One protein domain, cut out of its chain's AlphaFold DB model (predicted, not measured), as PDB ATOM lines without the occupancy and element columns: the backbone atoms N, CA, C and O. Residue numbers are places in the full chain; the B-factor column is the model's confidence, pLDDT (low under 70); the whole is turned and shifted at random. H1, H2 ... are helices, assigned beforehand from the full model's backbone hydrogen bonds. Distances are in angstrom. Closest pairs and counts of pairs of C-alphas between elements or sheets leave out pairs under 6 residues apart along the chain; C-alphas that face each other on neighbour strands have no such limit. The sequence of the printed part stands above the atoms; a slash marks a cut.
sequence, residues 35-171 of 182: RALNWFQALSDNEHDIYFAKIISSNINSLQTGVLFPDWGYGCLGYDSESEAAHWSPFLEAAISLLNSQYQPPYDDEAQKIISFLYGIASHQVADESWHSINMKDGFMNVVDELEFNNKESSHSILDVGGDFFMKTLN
ATOM      1  N   ARG A  35     -14.901  12.981   2.476       92.94
ATOM      2  CA  ARG A  35     -15.247  12.968   1.049       92.94
ATOM      3  C   ARG A  35     -16.409  13.900   0.766       92.94
ATOM      4  O   ARG A  35     -16.307  14.699  -0.162       92.94
ATOM      5  N   ALA A  36     -17.484  13.824   1.547       94.44
ATOM      6  CA  ALA A  36     -18.655  14.672   1.369       94.44
ATOM      7  C   ALA A  36     -18.284  16.162   1.410       94.44
ATOM      8  O   ALA A  36     -18.711  16.911   0.533       94.44
ATOM      9  N   LEU A  37     -17.422  16.579   2.345       95.38
ATOM     10  CA  LEU A  37     -16.914  17.950   2.407       95.38
ATOM     11  C   LEU A  37     -16.103  18.327   1.161       95.38
ATOM     12  O   LEU A  37     -16.328  19.395   0.592       95.38
ATOM     13  N   ASN A  38     -15.194  17.457   0.714       94.81
ATOM     14  CA  ASN A  38     -14.394  17.697  -0.489       94.81
ATOM     15  C   ASN A  38     -15.278  17.862  -1.739       94.81
ATOM     16  O   ASN A  38     -15.066  18.779  -2.535       94.81
ATOM     17  N   TRP A  39     -16.308  17.023  -1.896       95.44
ATOM     18  CA  TRP A  39     -17.288  17.154  -2.978       95.44
ATOM     19  C   TRP A  39     -18.127  18.422  -2.838       95.44
ATOM     20  O   TRP A  39     -18.301  19.140  -3.819       95.44
ATOM     21  N   PHE A  40     -18.607  18.732  -1.634       95.56
ATOM     22  CA  PHE A  40     -19.396  19.932  -1.382       95.56
ATOM     23  C   PHE A  40     -18.608  21.194  -1.741       95.56
ATOM     24  O   PHE A  40     -19.115  22.047  -2.462       95.56
ATOM     25  N   GLN A  41     -17.334  21.273  -1.350       94.56
ATOM     26  CA  GLN A  41     -16.437  22.365  -1.735       94.56
ATOM     27  C   GLN A  41     -16.219  22.455  -3.244       94.56
ATOM     28  O   GLN A  41     -16.254  23.550  -3.800       94.56
ATOM     29  N   ALA A  42     -15.983  21.320  -3.905       95.00
ATOM     30  CA  ALA A  42     -15.712  21.286  -5.339       95.00
ATOM     31  C   ALA A  42     -16.937  21.649  -6.193       95.00
ATOM     32  O   ALA A  42     -16.777  22.162  -7.299       95.00
ATOM     33  N   LEU A  43     -18.143  21.359  -5.695       94.81
ATOM     34  CA  LEU A  43     -19.407  21.559  -6.405       94.81
ATOM     35  C   LEU A  43     -20.140  22.849  -6.011       94.81
ATOM     36  O   LEU A  43     -21.082  23.225  -6.701       94.81
ATOM     37  N   SER A  44     -19.725  23.524  -4.936       94.56
ATOM     38  CA  SER A  44     -20.327  24.790  -4.498       94.56
ATOM     39  C   SER A  44     -20.141  25.878  -5.558       94.56
ATOM     40  O   SER A  44     -19.016  26.287  -5.848       94.56
ATOM     41  N   ASP A  45     -21.244  26.385  -6.103       93.94
ATOM     42  CA  ASP A  45     -21.250  27.382  -7.182       93.94
ATOM     43  C   ASP A  45     -21.886  28.727  -6.788       93.94
ATOM     44  O   ASP A  45     -21.815  29.699  -7.544       93.94
ATOM     45  N   ASN A  46     -22.467  28.807  -5.589       96.38
ATOM     46  CA  ASN A  46     -23.148  29.984  -5.066       96.38
ATOM     47  C   ASN A  46     -22.568  30.431  -3.712       96.38
ATOM     48  O   ASN A  46     -21.931  29.664  -2.992       96.38
ATOM     49  N   GLU A  47     -22.787  31.702  -3.362       95.19
ATOM     50  CA  GLU A  47     -22.190  32.323  -2.168       95.19
ATOM     51  C   GLU A  47     -22.598  31.638  -0.858       95.19
ATOM     52  O   GLU A  47     -21.803  31.582   0.081       95.19
ATOM     53  N   HIS A  48     -23.821  31.108  -0.797       94.25
ATOM     54  CA  HIS A  48     -24.344  30.431   0.381       94.25
ATOM     55  C   HIS A  48     -23.600  29.115   0.634       94.25
ATOM     56  O   HIS A  48     -23.079  28.900   1.729       94.25
ATOM     57  N   ASP A  49     -23.475  28.272  -0.387       94.94
ATOM     58  CA  ASP A  49     -22.807  26.977  -0.255       94.94
ATOM     59  C   ASP A  49     -21.309  27.151   0.004       94.94
ATOM     60  O   ASP A  49     -20.758  26.514   0.901       94.94
ATOM     61  N   ILE A  50     -20.670  28.121  -0.662       96.56
ATOM     62  CA  ILE A  50     -19.275  28.499  -0.394       96.56
ATOM     63  C   ILE A  50     -19.094  28.941   1.068       96.56
ATOM     64  O   ILE A  50     -18.092  28.594   1.704       96.56
ATOM     65  N   TYR A  51     -20.046  29.697   1.623       96.69
ATOM     66  CA  TYR A  51     -19.997  30.144   3.015       96.69
ATOM     67  C   TYR A  51     -20.059  28.964   3.991       96.69
ATOM     68  O   TYR A  51     -19.191  28.850   4.859       96.69
ATOM     69  N   PHE A  52     -21.010  28.043   3.820       97.31
ATOM     70  CA  PHE A  52     -21.113  26.858   4.676       97.31
ATOM     71  C   PHE A  52     -19.933  25.899   4.499       97.31
ATOM     72  O   PHE A  52     -19.377  25.428   5.492       97.31
ATOM     73  N   ALA A  53     -19.469  25.678   3.268       96.94
ATOM     74  CA  ALA A  53     -18.299  24.850   2.995       96.94
ATOM     75  C   ALA A  53     -17.037  25.389   3.693       96.94
ATOM     76  O   ALA A  53     -16.200  24.614   4.164       96.94
ATOM     77  N   LYS A  54     -16.918  26.719   3.810       97.06
ATOM     78  CA  LYS A  54     -15.856  27.381   4.576       97.06
ATOM     79  C   LYS A  54     -16.035  27.235   6.088       97.06
ATOM     80  O   LYS A  54     -15.039  27.013   6.779       97.06
ATOM     81  N   ILE A  55     -17.260  27.363   6.608       98.12
ATOM     82  CA  ILE A  55     -17.548  27.128   8.034       98.12
ATOM     83  C   ILE A  55     -17.101  25.719   8.423       98.12
ATOM     84  O   ILE A  55     -16.349  25.564   9.384       98.12
ATOM     85  N   ILE A  56     -17.513  24.712   7.651       97.75
ATOM     86  CA  ILE A  56     -17.232  23.306   7.950       97.75
ATOM     87  C   ILE A  56     -15.721  23.039   7.900       97.75
ATOM     88  O   ILE A  56     -15.148  22.532   8.862       97.75
ATOM     89  N   SER A  57     -15.036  23.455   6.828       96.44
ATOM     90  CA  SER A  57     -13.594  23.206   6.676       96.44
ATOM     91  C   SER A  57     -12.712  23.959   7.669       96.44
ATOM     92  O   SER A  57     -11.597  23.526   7.964       96.44
ATOM     93  N   SER A  58     -13.215  25.057   8.235       97.12
ATOM     94  CA  SER A  58     -12.532  25.787   9.307       97.12
ATOM     95  C   SER A  58     -12.764  25.164  10.690       97.12
ATOM     96  O   SER A  58     -12.022  25.465  11.622       97.12
ATOM     97  N   ASN A  59     -13.754  24.273  10.831       97.31
ATOM     98  CA  ASN A  59     -14.198  23.690  12.101       97.31
ATOM     99  C   ASN A  59     -14.183  22.148  12.089       97.31
ATOM    100  O   ASN A  59     -15.011  21.511  12.735       97.31
ATOM    101  N   ILE A  60     -13.195  21.535  11.424       96.06
ATOM    102  CA  ILE A  60     -13.076  20.069  11.274       96.06
ATOM    103  C   ILE A  60     -13.189  19.291  12.587       96.06
ATOM    104  O   ILE A  60     -13.818  18.244  12.609       96.06
ATOM    105  N   ASN A  61     -12.650  19.792  13.702       95.56
ATOM    106  CA  ASN A  61     -12.805  19.098  14.986       95.56
ATOM    107  C   ASN A  61     -14.285  18.953  15.383       95.56
ATOM    108  O   ASN A  61     -14.689  17.904  15.880       95.56
ATOM    109  N   SER A  62     -15.096  19.986  15.147       97.44
ATOM    110  CA  SER A  62     -16.536  19.942  15.402       97.44
ATOM    111  C   SER A  62     -17.241  19.007  14.428       97.44
ATOM    112  O   SER A  62     -18.091  18.240  14.867       97.44
ATOM    113  N   LEU A  63     -16.852  19.019  13.144       97.50
ATOM    114  CA  LEU A  63     -17.340  18.051  12.155       97.50
ATOM    115  C   LEU A  63     -17.110  16.618  12.639       97.50
ATOM    116  O   LEU A  63     -18.067  15.874  12.804       97.50
ATOM    117  N   GLN A  64     -15.863  16.262  12.946       95.38
ATOM    118  CA  GLN A  64     -15.486  14.912  13.377       95.38
ATOM    119  C   GLN A  64     -16.153  14.527  14.701       95.38
ATOM    120  O   GLN A  64     -16.575  13.390  14.871       95.38
ATOM    121  N   THR A  65     -16.329  15.479  15.622       95.31
ATOM    122  CA  THR A  65     -17.105  15.238  16.851       95.31
ATOM    123  C   THR A  65     -18.562  14.914  16.529       95.31
ATOM    124  O   THR A  65     -19.116  13.991  17.112       95.31
ATOM    125  N   GLY A  66     -19.176  15.635  15.587       96.56
ATOM    126  CA  GLY A  66     -20.542  15.373  15.132       96.56
ATOM    127  C   GLY A  66     -20.686  14.032  14.425       96.56
ATOM    128  O   GLY A  66     -21.661  13.331  14.648       96.56
ATOM    129  N   VAL A  67     -19.685  13.645  13.636       95.56
ATOM    130  CA  VAL A  67     -19.626  12.338  12.964       95.56
ATOM    131  C   VAL A  67     -19.648  11.182  13.964       95.56
ATOM    132  O   VAL A  67     -20.231  10.147  13.677       95.56
ATOM    133  N   LEU A  68     -19.017  11.342  15.127       92.88
ATOM    134  CA  LEU A  68     -18.976  10.313  16.174       92.88
ATOM    135  C   LEU A  68     -20.117  10.434  17.182       92.88
ATOM    136  O   LEU A  68     -20.264   9.580  18.053       92.88
ATOM    137  N   PHE A  69     -20.871  11.532  17.124       94.69
ATOM    138  CA  PHE A  69     -21.828  11.852  18.163       94.69
ATOM    139  C   PHE A  69     -22.961  10.838  18.247       94.69
ATOM    140  O   PHE A  69     -23.260  10.489  19.372       94.69
ATOM    141  N   PRO A  70     -23.584  10.331  17.170       93.94
ATOM    142  CA  PRO A  70     -24.692   9.388  17.328       93.94
ATOM    143  C   PRO A  70     -24.313   8.129  18.127       93.94
ATOM    144  O   PRO A  70     -25.040   7.739  19.040       93.94
ATOM    145  N   ASP A  71     -23.103   7.608  17.934       90.44
ATOM    146  CA  ASP A  71     -22.597   6.403  18.610       90.44
ATOM    147  C   ASP A  71     -22.129   6.586  20.061       90.44
ATOM    148  O   ASP A  71     -21.762   5.621  20.738       90.44
ATOM    149  N   TRP A  72     -22.085   7.821  20.561       88.50
ATOM    150  CA  TRP A  72     -21.291   8.188  21.738       88.50
ATOM    151  C   TRP A  72     -21.593   7.424  23.033       88.50
ATOM    152  O   TRP A  72     -20.736   7.377  23.909       88.50
ATOM    153  N   GLY A  73     -22.814   6.922  23.203       86.44
ATOM    154  CA  GLY A  73     -23.421   6.584  24.490       86.44
ATOM    155  C   GLY A  73     -23.875   5.132  24.622       86.44
ATOM    156  O   GLY A  73     -24.359   4.749  25.694       86.44
ATOM    157  N   TYR A  74     -23.684   4.310  23.586       82.88
ATOM    158  CA  TYR A  74     -24.038   2.892  23.624       82.88
ATOM    159  C   TYR A  74     -23.236   2.105  24.672       82.88
ATOM    160  O   TYR A  74     -22.081   2.401  25.015       82.88
ATOM    161  N   GLY A  75     -23.842   1.031  25.172       80.12
ATOM    162  CA  GLY A  75     -23.174   0.036  25.999       80.12
ATOM    163  C   GLY A  75     -22.781   0.557  27.380       80.12
ATOM    164  O   GLY A  75     -23.613   0.700  28.272       80.12
ATOM    165  N   CYS A  76     -21.482   0.759  27.621       73.12
ATOM    166  CA  CYS A  76     -20.971   1.022  28.974       73.12
ATOM    167  C   CYS A  76     -21.367   2.394  29.540       73.12
ATOM    168  O   CYS A  76     -21.231   2.598  30.748       73.12
ATOM    169  N   LEU A  77     -21.831   3.310  28.690       80.81
ATOM    170  CA  LEU A  77     -22.276   4.638  29.102       80.81
ATOM    171  C   LEU A  77     -23.778   4.684  29.422       80.81
ATOM    172  O   LEU A  77     -24.197   5.582  30.146       80.81
ATOM    173  N   GLY A  78     -24.553   3.681  28.992       86.38
ATOM    174  CA  GLY A  78     -25.958   3.507  29.370       86.38
ATOM    175  C   GLY A  78     -26.905   4.570  28.812       86.38
ATOM    176  O   GLY A  78     -27.969   4.784  29.392       86.38
ATOM    177  N   TYR A  79     -26.511   5.232  27.723       90.50
ATOM    178  CA  TYR A  79     -27.303   6.224  26.997       90.50
ATOM    179  C   TYR A  79     -27.748   5.676  25.636       90.50
ATOM    180  O   TYR A  79     -27.847   6.420  24.665       90.50
ATOM    181  N   ASP A  80     -27.990   4.363  25.553       88.19
ATOM    182  CA  ASP A  80     -28.321   3.674  24.306       88.19
ATOM    183  C   ASP A  80     -29.526   4.318  23.602       88.19
ATOM    184  O   ASP A  80     -29.504   4.493  22.390       88.19
ATOM    185  N   SER A  81     -30.555   4.739  24.349       91.44
ATOM    186  CA  SER A  81     -31.731   5.412  23.779       91.44
ATOM    187  C   SER A  81     -31.439   6.803  23.220       91.44
ATOM    188  O   SER A  81     -32.013   7.196  22.208       91.44
ATOM    189  N   GLU A  82     -30.586   7.569  23.889       93.62
ATOM    190  CA  GLU A  82     -30.218   8.927  23.506       93.62
ATOM    191  C   GLU A  82     -29.251   8.918  22.322       93.62
ATOM    192  O   GLU A  82     -29.385   9.746  21.422       93.62
ATOM    193  N   SER A  83     -28.319   7.964  22.307       91.56
ATOM    194  CA  SER A  83     -27.481   7.649  21.151       91.56
ATOM    195  C   SER A  83     -28.328   7.250  19.957       91.56
ATOM    196  O   SER A  83     -28.260   7.897  18.916       91.56
ATOM    197  N   GLU A  84     -29.227   6.283  20.133       90.19
ATOM    198  CA  GLU A  84     -30.141   5.848  19.080       90.19
ATOM    199  C   GLU A  84     -30.967   7.014  18.532       90.19
ATOM    200  O   GLU A  84     -31.058   7.195  17.323       90.19
ATOM    201  N   ALA A  85     -31.511   7.875  19.396       93.38
ATOM    202  CA  ALA A  85     -32.285   9.035  18.959       93.38
ATOM    203  C   ALA A  85     -31.495   9.965  18.017       93.38
ATOM    204  O   ALA A  85     -32.085  10.523  17.092       93.38
ATOM    205  N   ALA A  86     -30.182  10.112  18.222       94.25
ATOM    206  CA  ALA A  86     -29.321  10.954  17.394       94.25
ATOM    207  C   ALA A  86     -29.078  10.406  15.972       94.25
ATOM    208  O   ALA A  86     -28.696  11.179  15.091       94.25
ATOM    209  N   HIS A  87     -29.370   9.128  15.706       92.19
ATOM    210  CA  HIS A  87     -29.277   8.523  14.367       92.19
ATOM    211  C   HIS A  87     -30.451   8.901  13.454       92.19
ATOM    212  O   HIS A  87     -30.386   8.728  12.241       92.19
ATOM    213  N   TRP A  88     -31.531   9.454  14.008       91.62
ATOM    214  CA  TRP A  88     -32.765   9.675  13.258       91.62
ATOM    215  C   TRP A  88     -33.006  11.154  12.939       91.62
ATOM    216  O   TRP A  88     -32.707  12.054  13.733       91.62
ATOM    217  N   SER A  89     -33.628  11.425  11.785       92.56
ATOM    218  CA  SER A  89     -33.903  12.787  11.295       92.56
ATOM    219  C   SER A  89     -34.586  13.728  12.306       92.56
ATOM    220  O   SER A  89     -34.224  14.907  12.316       92.56
ATOM    221  N   PRO A  90     -35.510  13.279  13.189       96.06
ATOM    222  CA  PRO A  90     -36.122  14.163  14.185       96.06
ATOM    223  C   PRO A  90     -35.120  14.856  15.118       96.06
ATOM    224  O   PRO A  90     -35.353  15.996  15.522       96.06
ATOM    225  N   PHE A  91     -33.997  14.208  15.449       96.50
ATOM    226  CA  PHE A  91     -32.951  14.830  16.262       96.50
ATOM    227  C   PHE A  91     -32.296  15.997  15.520       96.50
ATOM    228  O   PHE A  91     -32.180  17.100  16.060       96.50
ATOM    229  N   LEU A  92     -31.913  15.769  14.260       95.69
ATOM    230  CA  LEU A  92     -31.273  16.781  13.425       95.69
ATOM    231  C   LEU A  92     -32.221  17.960  13.150       95.69
ATOM    232  O   LEU A  92     -31.807  19.114  13.239       95.69
ATOM    233  N   GLU A  93     -33.504  17.690  12.901       97.56
ATOM    234  CA  GLU A  93     -34.539  18.717  12.717       97.56
ATOM    235  C   GLU A  93     -34.694  19.605  13.962       97.56
ATOM    236  O   GLU A  93     -34.707  20.839  13.861       97.56
ATOM    237  N   ALA A  94     -34.770  18.991  15.148       98.12
ATOM    238  CA  ALA A  94     -34.863  19.716  16.410       98.12
ATOM    239  C   ALA A  94     -33.612  20.574  16.662       98.12
ATOM    240  O   ALA A  94     -33.729  21.736  17.063       98.12
ATOM    241  N   ALA A  95     -32.423  20.037  16.379       97.44
ATOM    242  CA  ALA A  95     -31.163  20.748  16.554       97.44
ATOM    243  C   ALA A  95     -31.016  21.940  15.589       97.44
ATOM    244  O   ALA A  95     -30.608  23.024  16.010       97.44
ATOM    245  N   ILE A  96     -31.413  21.784  14.321       97.00
ATOM    246  CA  ILE A  96     -31.431  22.877  13.336       97.00
ATOM    247  C   ILE A  96     -32.450  23.951  13.735       97.00
ATOM    248  O   ILE A  96     -32.149  25.144  13.655       97.00
ATOM    249  N   SER A  97     -33.638  23.560  14.209       98.00
ATOM    250  CA  SER A  97     -34.621  24.518  14.736       98.00
ATOM    251  C   SER A  97     -34.058  25.321  15.907       98.00
ATOM    252  O   SER A  97     -34.237  26.541  15.960       98.00
ATOM    253  N   LEU A  98     -33.338  24.664  16.820       97.44
ATOM    254  CA  LEU A  98     -32.694  25.332  17.946       97.44
ATOM    255  C   LEU A  98     -31.612  26.312  17.476       97.44
ATOM    256  O   LEU A  98     -31.643  27.472  17.891       97.44
ATOM    257  N   LEU A  99     -30.721  25.887  16.571       97.19
ATOM    258  CA  LEU A  99     -29.693  26.740  15.965       97.19
ATOM    259  C   LEU A  99     -30.321  28.001  15.355       97.19
ATOM    260  O   LEU A  99     -29.926  29.111  15.703       97.19
ATOM    261  N   ASN A 100     -31.343  27.834  14.513       96.38
ATOM    262  CA  ASN A 100     -32.018  28.944  13.838       96.38
ATOM    263  C   ASN A 100     -32.734  29.892  14.812       96.38
ATOM    264  O   ASN A 100     -32.895  31.075  14.515       96.38
ATOM    265  N   SER A 101     -33.171  29.394  15.973       97.69
ATOM    266  CA  SER A 101     -33.809  30.223  17.004       97.69
ATOM    267  C   SER A 101     -32.817  31.062  17.818       97.69
ATOM    268  O   SER A 101     -33.202  32.096  18.363       97.69
ATOM    269  N   GLN A 102     -31.559  30.626  17.909       97.12
ATOM    270  CA  GLN A 102     -30.537  31.236  18.765       97.12
ATOM    271  C   GLN A 102     -29.514  32.062  17.983       97.12
ATOM    272  O   GLN A 102     -28.995  33.045  18.508       97.12
ATOM    273  N   TYR A 103     -29.253  31.695  16.729       97.12
ATOM    274  CA  TYR A 103     -28.196  32.272  15.911       97.12
ATOM    275  C   TYR A 103     -28.736  32.720  14.557       97.12
ATOM    276  O   TYR A 103     -29.669  32.136  14.009       97.12
ATOM    277  N   GLN A 104     -28.139  33.775  14.006       94.12
ATOM    278  CA  GLN A 104     -28.464  34.316  12.689       94.12
ATOM    279  C   GLN A 104     -27.172  34.657  11.938       94.12
ATOM    280  O   GLN A 104     -26.175  34.992  12.581       94.12
ATOM    281  N   PRO A 105     -27.168  34.620  10.595       91.00
ATOM    282  CA  PRO A 105     -26.039  35.103   9.813       91.00
ATOM    283  C   PRO A 105     -25.768  36.607  10.051       91.00
ATOM    284  O   PRO A 105     -26.718  37.391  10.114       91.00
ATOM    285  N   PRO A 106     -24.496  37.048  10.097       94.12
ATOM    286  CA  PRO A 106     -23.289  36.226  10.049       94.12
ATOM    287  C   PRO A 106     -23.085  35.450  11.359       94.12
ATOM    288  O   PRO A 106     -23.124  36.028  12.441       94.12
ATOM    289  N   TYR A 107     -22.835  34.146  11.240       97.25
ATOM    290  CA  TYR A 107     -22.660  33.261  12.391       97.25
ATOM    291  C   TYR A 107     -21.351  33.559  13.126       97.25
ATOM    292  O   TYR A 107     -20.295  33.682  12.495       97.25
ATOM    293  N   ASP A 108     -21.418  33.642  14.452       97.25
ATOM    294  CA  ASP A 108     -20.242  33.743  15.313       97.25
ATOM    295  C   ASP A 108     -19.491  32.403  15.421       97.25
ATOM    296  O   ASP A 108     -19.884  31.388  14.842       97.25
ATOM    297  N   ASP A 109     -18.370  32.402  16.142       97.56
ATOM    298  CA  ASP A 109     -17.503  31.226  16.261       97.56
ATOM    299  C   ASP A 109     -18.202  30.028  16.925       97.56
ATOM    300  O   ASP A 109     -17.866  28.877  16.639       97.56
ATOM    301  N   GLU A 110     -19.158  30.271  17.826       97.44
ATOM    302  CA  GLU A 110     -19.919  29.212  18.491       97.44
ATOM    303  C   GLU A 110     -20.923  28.586  17.523       97.44
ATOM    304  O   GLU A 110     -20.895  27.370  17.302       97.44
ATOM    305  N   ALA A 111     -21.727  29.413  16.854       98.12
ATOM    306  CA  ALA A 111     -22.663  28.974  15.830       98.12
ATOM    307  C   ALA A 111     -21.958  28.211  14.704       98.12
ATOM    308  O   ALA A 111     -22.442  27.169  14.272       98.12
ATOM    309  N   GLN A 112     -20.787  28.673  14.259       98.50
ATOM    310  CA  GLN A 112     -19.998  27.994  13.229       98.50
ATOM    311  C   GLN A 112     -19.556  26.584  13.649       98.50
ATOM    312  O   GLN A 112     -19.617  25.649  12.845       98.50
ATOM    313  N   LYS A 113     -19.158  26.399  14.914       98.56
ATOM    314  CA  LYS A 113     -18.832  25.070  15.456       98.56
ATOM    315  C   LYS A 113     -20.066  24.179  15.525       98.56
ATOM    316  O   LYS A 113     -19.961  23.018  15.143       98.56
ATOM    317  N   ILE A 114     -21.209  24.711  15.968       98.38
ATOM    318  CA  ILE A 114     -22.474  23.964  16.025       98.38
ATOM    319  C   ILE A 114     -22.909  23.555  14.617       98.38
ATOM    320  O   ILE A 114     -23.213  22.389  14.398       98.38
ATOM    321  N   ILE A 115     -22.866  24.468  13.645       98.38
ATOM    322  CA  ILE A 115     -23.157  24.175  12.235       98.38
ATOM    323  C   ILE A 115     -22.291  23.011  11.758       98.38
ATOM    324  O   ILE A 115     -22.814  22.014  11.270       98.38
ATOM    325  N   SER A 116     -20.974  23.100  11.954       98.44
ATOM    326  CA  SER A 116     -20.058  22.039  11.537       98.44
ATOM    327  C   SER A 116     -20.341  20.707  12.241       98.44
ATOM    328  O   SER A 116     -20.245  19.661  11.607       98.44
ATOM    329  N   PHE A 117     -20.707  20.733  13.523       98.44
ATOM    330  CA  PHE A 117     -21.109  19.553  14.288       98.44
ATOM    331  C   PHE A 117     -22.397  18.913  13.744       98.44
ATOM    332  O   PHE A 117     -22.438  17.702  13.540       98.44
ATOM    333  N   LEU A 118     -23.421  19.709  13.419       98.38
ATOM    334  CA  LEU A 118     -24.673  19.204  12.842       98.38
ATOM    335  C   LEU A 118     -24.472  18.609  11.441       98.38
ATOM    336  O   LEU A 118     -25.090  17.594  11.126       98.38
ATOM    337  N   TYR A 119     -23.571  19.172  10.630       98.00
ATOM    338  CA  TYR A 119     -23.154  18.548   9.365       98.00
ATOM    339  C   TYR A 119     -22.480  17.186   9.583       98.00
ATOM    340  O   TYR A 119     -22.663  16.277   8.775       98.00
ATOM    341  N   GLY A 120     -21.733  17.025  10.678       97.19
ATOM    342  CA  GLY A 120     -21.130  15.747  11.057       97.19
ATOM    343  C   GLY A 120     -22.185  14.691  11.371       97.19
ATOM    344  O   GLY A 120     -22.130  13.597  10.815       97.19
ATOM    345  N   ILE A 121     -23.190  15.050  12.175       97.00
ATOM    346  CA  ILE A 121     -24.327  14.166  12.479       97.00
ATOM    347  C   ILE A 121     -25.082  13.809  11.199       97.00
ATOM    348  O   ILE A 121     -25.335  12.638  10.948       97.00
ATOM    349  N   ALA A 122     -25.393  14.790  10.348       96.06
ATOM    350  CA  ALA A 122     -26.070  14.531   9.078       96.06
ATOM    351  C   ALA A 122     -25.277  13.549   8.195       96.06
ATOM    352  O   ALA A 122     -25.850  12.645   7.593       96.06
ATOM    353  N   SER A 123     -23.949  13.697   8.147       94.94
ATOM    354  CA  SER A 123     -23.077  12.772   7.423       94.94
ATOM    355  C   SER A 123     -23.079  11.367   8.022       94.94
ATOM    356  O   SER A 123     -22.984  10.409   7.260       94.94
ATOM    357  N   HIS A 124     -23.154  11.241   9.349       93.50
ATOM    358  CA  HIS A 124     -23.273   9.952  10.028       93.50
ATOM    359  C   HIS A 124     -24.571   9.245   9.616       93.50
ATOM    360  O   HIS A 124     -24.512   8.147   9.076       93.50
ATOM    361  N   GLN A 125     -25.711   9.937   9.720       90.44
ATOM    362  CA  GLN A 125     -27.028   9.397   9.356       90.44
ATOM    363  C   GLN A 125     -27.078   8.901   7.898       90.44
ATOM    364  O   GLN A 125     -27.570   7.812   7.617       90.44
ATOM    365  N   VAL A 126     -26.523   9.670   6.953       87.94
ATOM    366  CA  VAL A 126     -26.452   9.255   5.538       87.94
ATOM    367  C   VAL A 126     -25.510   8.064   5.343       87.94
ATOM    368  O   VAL A 126     -25.786   7.181   4.525       87.94
ATOM    369  N   ALA A 127     -24.389   8.033   6.071       86.38
ATOM    370  CA  ALA A 127     -23.474   6.901   6.030       86.38
ATOM    371  C   ALA A 127     -24.194   5.624   6.483       86.38
ATOM    372  O   ALA A 127     -24.158   4.650   5.734       86.38
ATOM    373  N   ASP A 128     -24.928   5.657   7.599       82.31
ATOM    374  CA  ASP A 128     -25.698   4.513   8.105       82.31
ATOM    375  C   ASP A 128     -26.725   3.995   7.111       82.31
ATOM    376  O   ASP A 128     -26.797   2.791   6.880       82.31
ATOM    377  N   GLU A 129     -27.504   4.880   6.482       78.44
ATOM    378  CA  GLU A 129     -28.511   4.459   5.503       78.44
ATOM    379  C   GLU A 129     -27.880   3.639   4.369       78.44
ATOM    380  O   GLU A 129     -28.380   2.570   4.004       78.44
ATOM    381  N   SER A 130     -26.745   4.112   3.845       73.94
ATOM    382  CA  SER A 130     -26.026   3.457   2.746       73.94
ATOM    383  C   SER A 130     -25.231   2.215   3.174       73.94
ATOM    384  O   SER A 130     -25.138   1.245   2.413       73.94
ATOM    385  N   TRP A 131     -24.671   2.239   4.385       75.12
ATOM    386  CA  TRP A 131     -23.800   1.208   4.939       75.12
ATOM    387  C   TRP A 131     -24.610   0.048   5.517       75.12
ATOM    388  O   TRP A 131     -24.428  -1.087   5.085       75.12
ATOM    389  N   HIS A 132     -25.572   0.341   6.395       69.12
ATOM    390  CA  HIS A 132     -26.483  -0.621   7.027       69.12
ATOM    391  C   HIS A 132     -27.718  -0.947   6.184       69.12
ATOM    392  O   HIS A 132     -28.610  -1.669   6.631       69.12
ATOM    393  N   SER A 133     -27.770  -0.448   4.947       66.12
ATOM    394  CA  SER A 133     -28.792  -0.824   3.974       66.12
ATOM    395  C   SER A 133     -30.226  -0.529   4.443       66.12
ATOM    396  O   SER A 133     -31.167  -1.257   4.100       66.12
ATOM    397  N   ILE A 134     -30.417   0.534   5.231       65.12
ATOM    398  CA  ILE A 134     -31.718   0.890   5.811       65.12
ATOM    399  C   ILE A 134     -32.695   1.192   4.668       65.12
ATOM    400  O   ILE A 134     -32.523   2.137   3.905       65.12
ATOM    401  N   ASN A 135     -33.727   0.356   4.519       64.00
ATOM    402  CA  ASN A 135     -34.685   0.389   3.402       64.00
ATOM    403  C   ASN A 135     -34.066   0.258   1.990       64.00
ATOM    404  O   ASN A 135     -34.753   0.492   0.992       64.00
ATOM    405  N   MET A 136     -32.809  -0.180   1.880       64.12
ATOM    406  CA  MET A 136     -32.100  -0.376   0.615       64.12
ATOM    407  C   MET A 136     -31.740  -1.851   0.448       64.12
ATOM    408  O   MET A 136     -30.820  -2.356   1.082       64.12
ATOM    409  N   LYS A 137     -32.441  -2.567  -0.438       64.56
ATOM    410  CA  LYS A 137     -32.133  -3.985  -0.701       64.56
ATOM    411  C   LYS A 137     -30.685  -4.199  -1.151       64.56
ATOM    412  O   LYS A 137     -30.058  -5.144  -0.700       64.56
ATOM    413  N   ASP A 138     -30.159  -3.263  -1.937       66.44
ATOM    414  CA  ASP A 138     -28.803  -3.319  -2.492       66.44
ATOM    415  C   ASP A 138     -27.790  -2.462  -1.703       66.44
ATOM    416  O   ASP A 138     -26.746  -2.087  -2.237       66.44
ATOM    417  N   GLY A 139     -28.098  -2.085  -0.455       70.25
ATOM    418  CA  GLY A 139     -27.115  -1.411   0.397       70.25
ATOM    419  C   GLY A 139     -25.949  -2.347   0.741       70.25
ATOM    420  O   GLY A 139     -26.102  -3.572   0.699       70.25
ATOM    421  N   PHE A 140     -24.798  -1.777   1.107       74.31
ATOM    422  CA  PHE A 140     -23.531  -2.509   1.195       74.31
ATOM    423  C   PHE A 140     -23.603  -3.752   2.092       74.31
ATOM    424  O   PHE A 140     -23.218  -4.839   1.657       74.31
ATOM    425  N   MET A 141     -24.138  -3.614   3.304       73.69
ATOM    426  CA  MET A 141     -24.186  -4.711   4.266       73.69
ATOM    427  C   MET A 141     -25.108  -5.841   3.814       73.69
ATOM    428  O   MET A 141     -24.654  -6.971   3.729       73.69
ATOM    429  N   ASN A 142     -26.341  -5.548   3.389       70.75
ATOM    430  CA  ASN A 142     -27.249  -6.571   2.844       70.75
ATOM    431  C   ASN A 142     -26.613  -7.393   1.709       70.75
ATOM    432  O   ASN A 142     -26.736  -8.616   1.688       70.75
ATOM    433  N   VAL A 143     -25.895  -6.742   0.786       77.06
ATOM    434  CA  VAL A 143     -25.224  -7.437  -0.326       77.06
ATOM    435  C   VAL A 143     -24.113  -8.354   0.184       77.06
ATOM    436  O   VAL A 143     -24.000  -9.498  -0.256       77.06
ATOM    437  N   VAL A 144     -23.283  -7.880   1.113       77.00
ATOM    438  CA  VAL A 144     -22.192  -8.687   1.679       77.00
ATOM    439  C   VAL A 144     -22.736  -9.829   2.545       77.00
ATOM    440  O   VAL A 144     -22.200 -10.938   2.518       77.00
ATOM    441  N   ASP A 145     -23.833  -9.603   3.256       75.38
ATOM    442  CA  ASP A 145     -24.487 -10.588   4.117       75.38
ATOM    443  C   ASP A 145     -25.043 -11.760   3.326       75.38
ATOM    444  O   ASP A 145     -24.854 -12.920   3.714       75.38
ATOM    445  N   GLU A 146     -25.698 -11.457   2.205       75.19
ATOM    446  CA  GLU A 146     -26.247 -12.456   1.295       75.19
ATOM    447  C   GLU A 146     -25.141 -13.267   0.611       75.19
ATOM    448  O   GLU A 146     -25.279 -14.483   0.454       75.19
ATOM    449  N   LEU A 147     -24.035 -12.622   0.223       76.94
ATOM    450  CA  LEU A 147     -22.953 -13.269  -0.522       76.94
ATOM    451  C   LEU A 147     -22.002 -14.082   0.365       76.94
ATOM    452  O   LEU A 147     -21.618 -15.189  -0.010       76.94
ATOM    453  N   GLU A 148     -21.626 -13.555   1.533       78.12
ATOM    454  CA  GLU A 148     -20.483 -14.057   2.311       78.12
ATOM    455  C   GLU A 148     -20.872 -14.608   3.692       78.12
ATOM    456  O   GLU A 148     -20.204 -15.503   4.218       78.12
ATOM    457  N   PHE A 149     -21.967 -14.124   4.290       71.06
ATOM    458  CA  PHE A 149     -22.365 -14.503   5.656       71.06
ATOM    459  C   PHE A 149     -23.622 -15.373   5.727       71.06
ATOM    460  O   PHE A 149     -23.952 -15.886   6.803       71.06
ATOM    461  N   ASN A 150     -24.272 -15.618   4.585       69.44
ATOM    462  CA  ASN A 150     -25.478 -16.433   4.463       69.44
ATOM    463  C   ASN A 150     -26.587 -15.945   5.429       69.44
ATOM    464  O   ASN A 150     -27.207 -16.752   6.127       69.44
ATOM    465  N   ASN A 151     -26.782 -14.617   5.498       62.62
ATOM    466  CA  ASN A 151     -27.764 -13.899   6.332       62.62
ATOM    467  C   ASN A 151     -27.607 -14.069   7.857       62.62
ATOM    468  O   ASN A 151     -28.593 -14.255   8.574       62.62
ATOM    469  N   LYS A 152     -26.379 -14.033   8.384       57.72
ATOM    470  CA  LYS A 152     -26.135 -14.036   9.839       57.72
ATOM    471  C   LYS A 152     -25.844 -12.622  10.345       57.72
ATOM    472  O   LYS A 152     -24.955 -11.988   9.798       57.72
ATOM    473  N   GLU A 153     -26.434 -12.233  11.485       59.16
ATOM    474  CA  GLU A 153     -26.182 -10.974  12.243       59.16
ATOM    475  C   GLU A 153     -24.694 -10.669  12.555       59.16
ATOM    476  O   GLU A 153     -24.351  -9.602  13.051       59.16
ATOM    477  N   SER A 154     -23.784 -11.609  12.283       59.72
ATOM    478  CA  SER A 154     -22.341 -11.469  12.489       59.72
ATOM    479  C   SER A 154     -21.687 -10.425  11.583       59.72
ATOM    480  O   SER A 154     -20.592  -9.966  11.898       59.72
ATOM    481  N   SER A 155     -22.302 -10.093  10.457       63.53
ATOM    482  CA  SER A 155     -21.782  -9.148   9.475       63.53
ATOM    483  C   SER A 155     -21.697  -7.716   9.982       63.53
ATOM    484  O   SER A 155     -20.676  -7.082   9.762       63.53
ATOM    485  N   HIS A 156     -22.710  -7.252  10.719       66.12
ATOM    486  CA  HIS A 156     -22.804  -5.900  11.278       66.12
ATOM    487  C   HIS A 156     -21.548  -5.561  12.089       66.12
ATOM    488  O   HIS A 156     -20.738  -4.727  11.696       66.12
ATOM    489  N   SER A 157     -21.259  -6.379  13.102       65.19
ATOM    490  CA  SER A 157     -20.055  -6.226  13.929       65.19
ATOM    491  C   SER A 157     -18.722  -6.435  13.189       65.19
ATOM    492  O   SER A 157     -17.703  -5.861  13.574       65.19
ATOM    493  N   ILE A 158     -18.692  -7.284  12.154       72.06
ATOM    494  CA  ILE A 158     -17.460  -7.598  11.416       72.06
ATOM    495  C   ILE A 158     -17.140  -6.507  10.401       72.06
ATOM    496  O   ILE A 158     -15.967  -6.194  10.214       72.06
ATOM    497  N   LEU A 159     -18.146  -5.956   9.729       74.06
ATOM    498  CA  LEU A 159     -17.970  -4.972   8.672       74.06
ATOM    499  C   LEU A 159     -17.669  -3.598   9.245       74.06
ATOM    500  O   LEU A 159     -16.790  -2.937   8.707       74.06
ATOM    501  N   ASP A 160     -18.273  -3.211  10.367       72.94
ATOM    502  CA  ASP A 160     -17.975  -1.928  11.013       72.94
ATOM    503  C   ASP A 160     -16.508  -1.861  11.466       72.94
ATOM    504  O   ASP A 160     -15.782  -0.913  11.171       72.94
ATOM    505  N   VAL A 161     -16.017  -2.938  12.088       72.56
ATOM    506  CA  VAL A 161     -14.606  -3.073  12.486       72.56
ATOM    507  C   VAL A 161     -13.699  -3.290  11.275       72.56
ATOM    508  O   VAL A 161     -12.635  -2.683  11.144       72.56
ATOM    509  N   GLY A 162     -14.085  -4.212  10.397       74.31
ATOM    510  CA  GLY A 162     -13.299  -4.621   9.240       74.31
ATOM    511  C   GLY A 162     -13.114  -3.487   8.241       74.31
ATOM    512  O   GLY A 162     -12.022  -3.345   7.692       74.31
ATOM    513  N   GLY A 163     -14.141  -2.657   8.060       77.12
ATOM    514  CA  GLY A 163     -14.119  -1.441   7.259       77.12
ATOM    515  C   GLY A 163     -13.024  -0.499   7.733       77.12
ATOM    516  O   GLY A 163     -12.172  -0.119   6.939       77.12
ATOM    517  N   ASP A 164     -12.949  -0.224   9.030       80.81
ATOM    518  CA  ASP A 164     -11.915   0.628   9.617       80.81
ATOM    519  C   ASP A 164     -10.487   0.108   9.393       80.81
ATOM    520  O   ASP A 164      -9.595   0.848   8.956       80.81
ATOM    521  N   PHE A 165     -10.258  -1.186   9.642       80.62
ATOM    522  CA  PHE A 165      -8.947  -1.797   9.408       80.62
ATOM    523  C   PHE A 165      -8.575  -1.782   7.926       80.62
ATOM    524  O   PHE A 165      -7.443  -1.437   7.579       80.62
ATOM    525  N   PHE A 166      -9.517  -2.123   7.051       80.25
ATOM    526  CA  PHE A 166      -9.321  -2.096   5.608       80.25
ATOM    527  C   PHE A 166      -9.030  -0.677   5.108       80.25
ATOM    528  O   PHE A 166      -8.056  -0.469   4.380       80.25
ATOM    529  N   MET A 167      -9.786   0.313   5.576       81.25
ATOM    530  CA  MET A 167      -9.597   1.725   5.253       81.25
ATOM    531  C   MET A 167      -8.204   2.210   5.632       81.25
ATOM    532  O   MET A 167      -7.543   2.863   4.821       81.25
ATOM    533  N   LYS A 168      -7.689   1.807   6.799       77.69
ATOM    534  CA  LYS A 168      -6.315   2.132   7.196       77.69
ATOM    535  C   LYS A 168      -5.255   1.556   6.249       77.69
ATOM    536  O   LYS A 168      -4.173   2.133   6.145       77.69
ATOM    537  N   THR A 169      -5.525   0.436   5.573       80.56
ATOM    538  CA  THR A 169      -4.577  -0.140   4.599       80.56
ATOM    539  C   THR A 169      -4.574   0.566   3.249       80.56
ATOM    540  O   THR A 169      -3.550   0.539   2.566       80.56
ATOM    541  N   LEU A 170      -5.687   1.192   2.859       79.19
ATOM    542  CA  LEU A 170      -5.841   1.794   1.536       79.19
ATOM    543  C   LEU A 170      -5.641   3.309   1.532       79.19
ATOM    544  O   LEU A 170      -5.124   3.844   0.552       79.19
ATOM    545  N   ASN A 171      -6.026   3.987   2.613       76.81
ATOM    546  CA  ASN A 171      -6.078   5.441   2.663       76.81
ATOM    547  C   ASN A 171      -5.104   6.040   3.674       76.81
ATOM    548  O   ASN A 171      -4.783   5.465   4.718       76.81
TER     549      ASN A 171
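This is residues 35 to 171 of the 182 residues of a protein of Smittium mucronatum (UniProt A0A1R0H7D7). One long helix, H6, is the spine of the model: H5 runs alongside its first part, H3 packs on its middle, and the last part of H2 crosses it. H1 folds back on H2, while beyond the far end of H6 H7 extends the length and H8 turns away, its residues 161 to 170 sticking out with Asn 171. The printed part has 137 residues, with eight named helices, H1 to H8 in order, and no named strand: all helix. It is only just compact, close to loose, with a radius of gyration of the C-alphas of 17.1 A and spans of 53 by 36 by 27 A.

H1, residues 35 to 43, and H2, residues 47 to 58, form a helical hairpin; their closest C-alphas, Gln 41 and Ala 53, are 5.7 A apart. H2, with residues 55 to 56 alone, touches the hub H6, residues 109 to 131, about perpendicular at 89 degrees; C-alphas 56 and 116 are closest, 4.7 A. H3, residues 60 to 68, touches H6 at a steep tilt of 40 degrees, the same way; C-alphas 66 and 120 are closest, 4.1 A. H4, residues 80 to 86, touches no helix. H5, residues 89 to 102, forms a helical hairpin with H6 at a shallow tilt of 12 degrees; C-alphas 92 and 118 are closest, 7.1 A. H7, residues 140 to 149, and H6 only just touch, only at the corner, with 3 pairs of C-alphas within 8 A; C-alphas 131 and 140 are closest, 5.3 A. H8, residues 154 to 170, touches H7 with residues 155 to 159 alone; C-alphas 145 and 155 are closest, 6.2 A. Each O i to N i+4 pair is within hydrogen-bond range in H1 to H7, and 11 of 13 in H8.

H1 begins at C-alpha 35, (-15.247, 12.968, 1.049). H5 is 20.2 A long, H6 32.7 A and H8 23.8 A, with a kink of 29 degrees near residue 161. H8 ends at C-alpha 170, (-5.841, 1.794, 1.536).

The C-alphas of Pro 106 and Asn 150 are farthest apart, 53.0 A. The printed part has no cut, and the link from H3 to H4 is long, with 11 residues. Mean pLDDT of the printed part is 87.2; residues 132 to 138 and 150 to 157 are under 70.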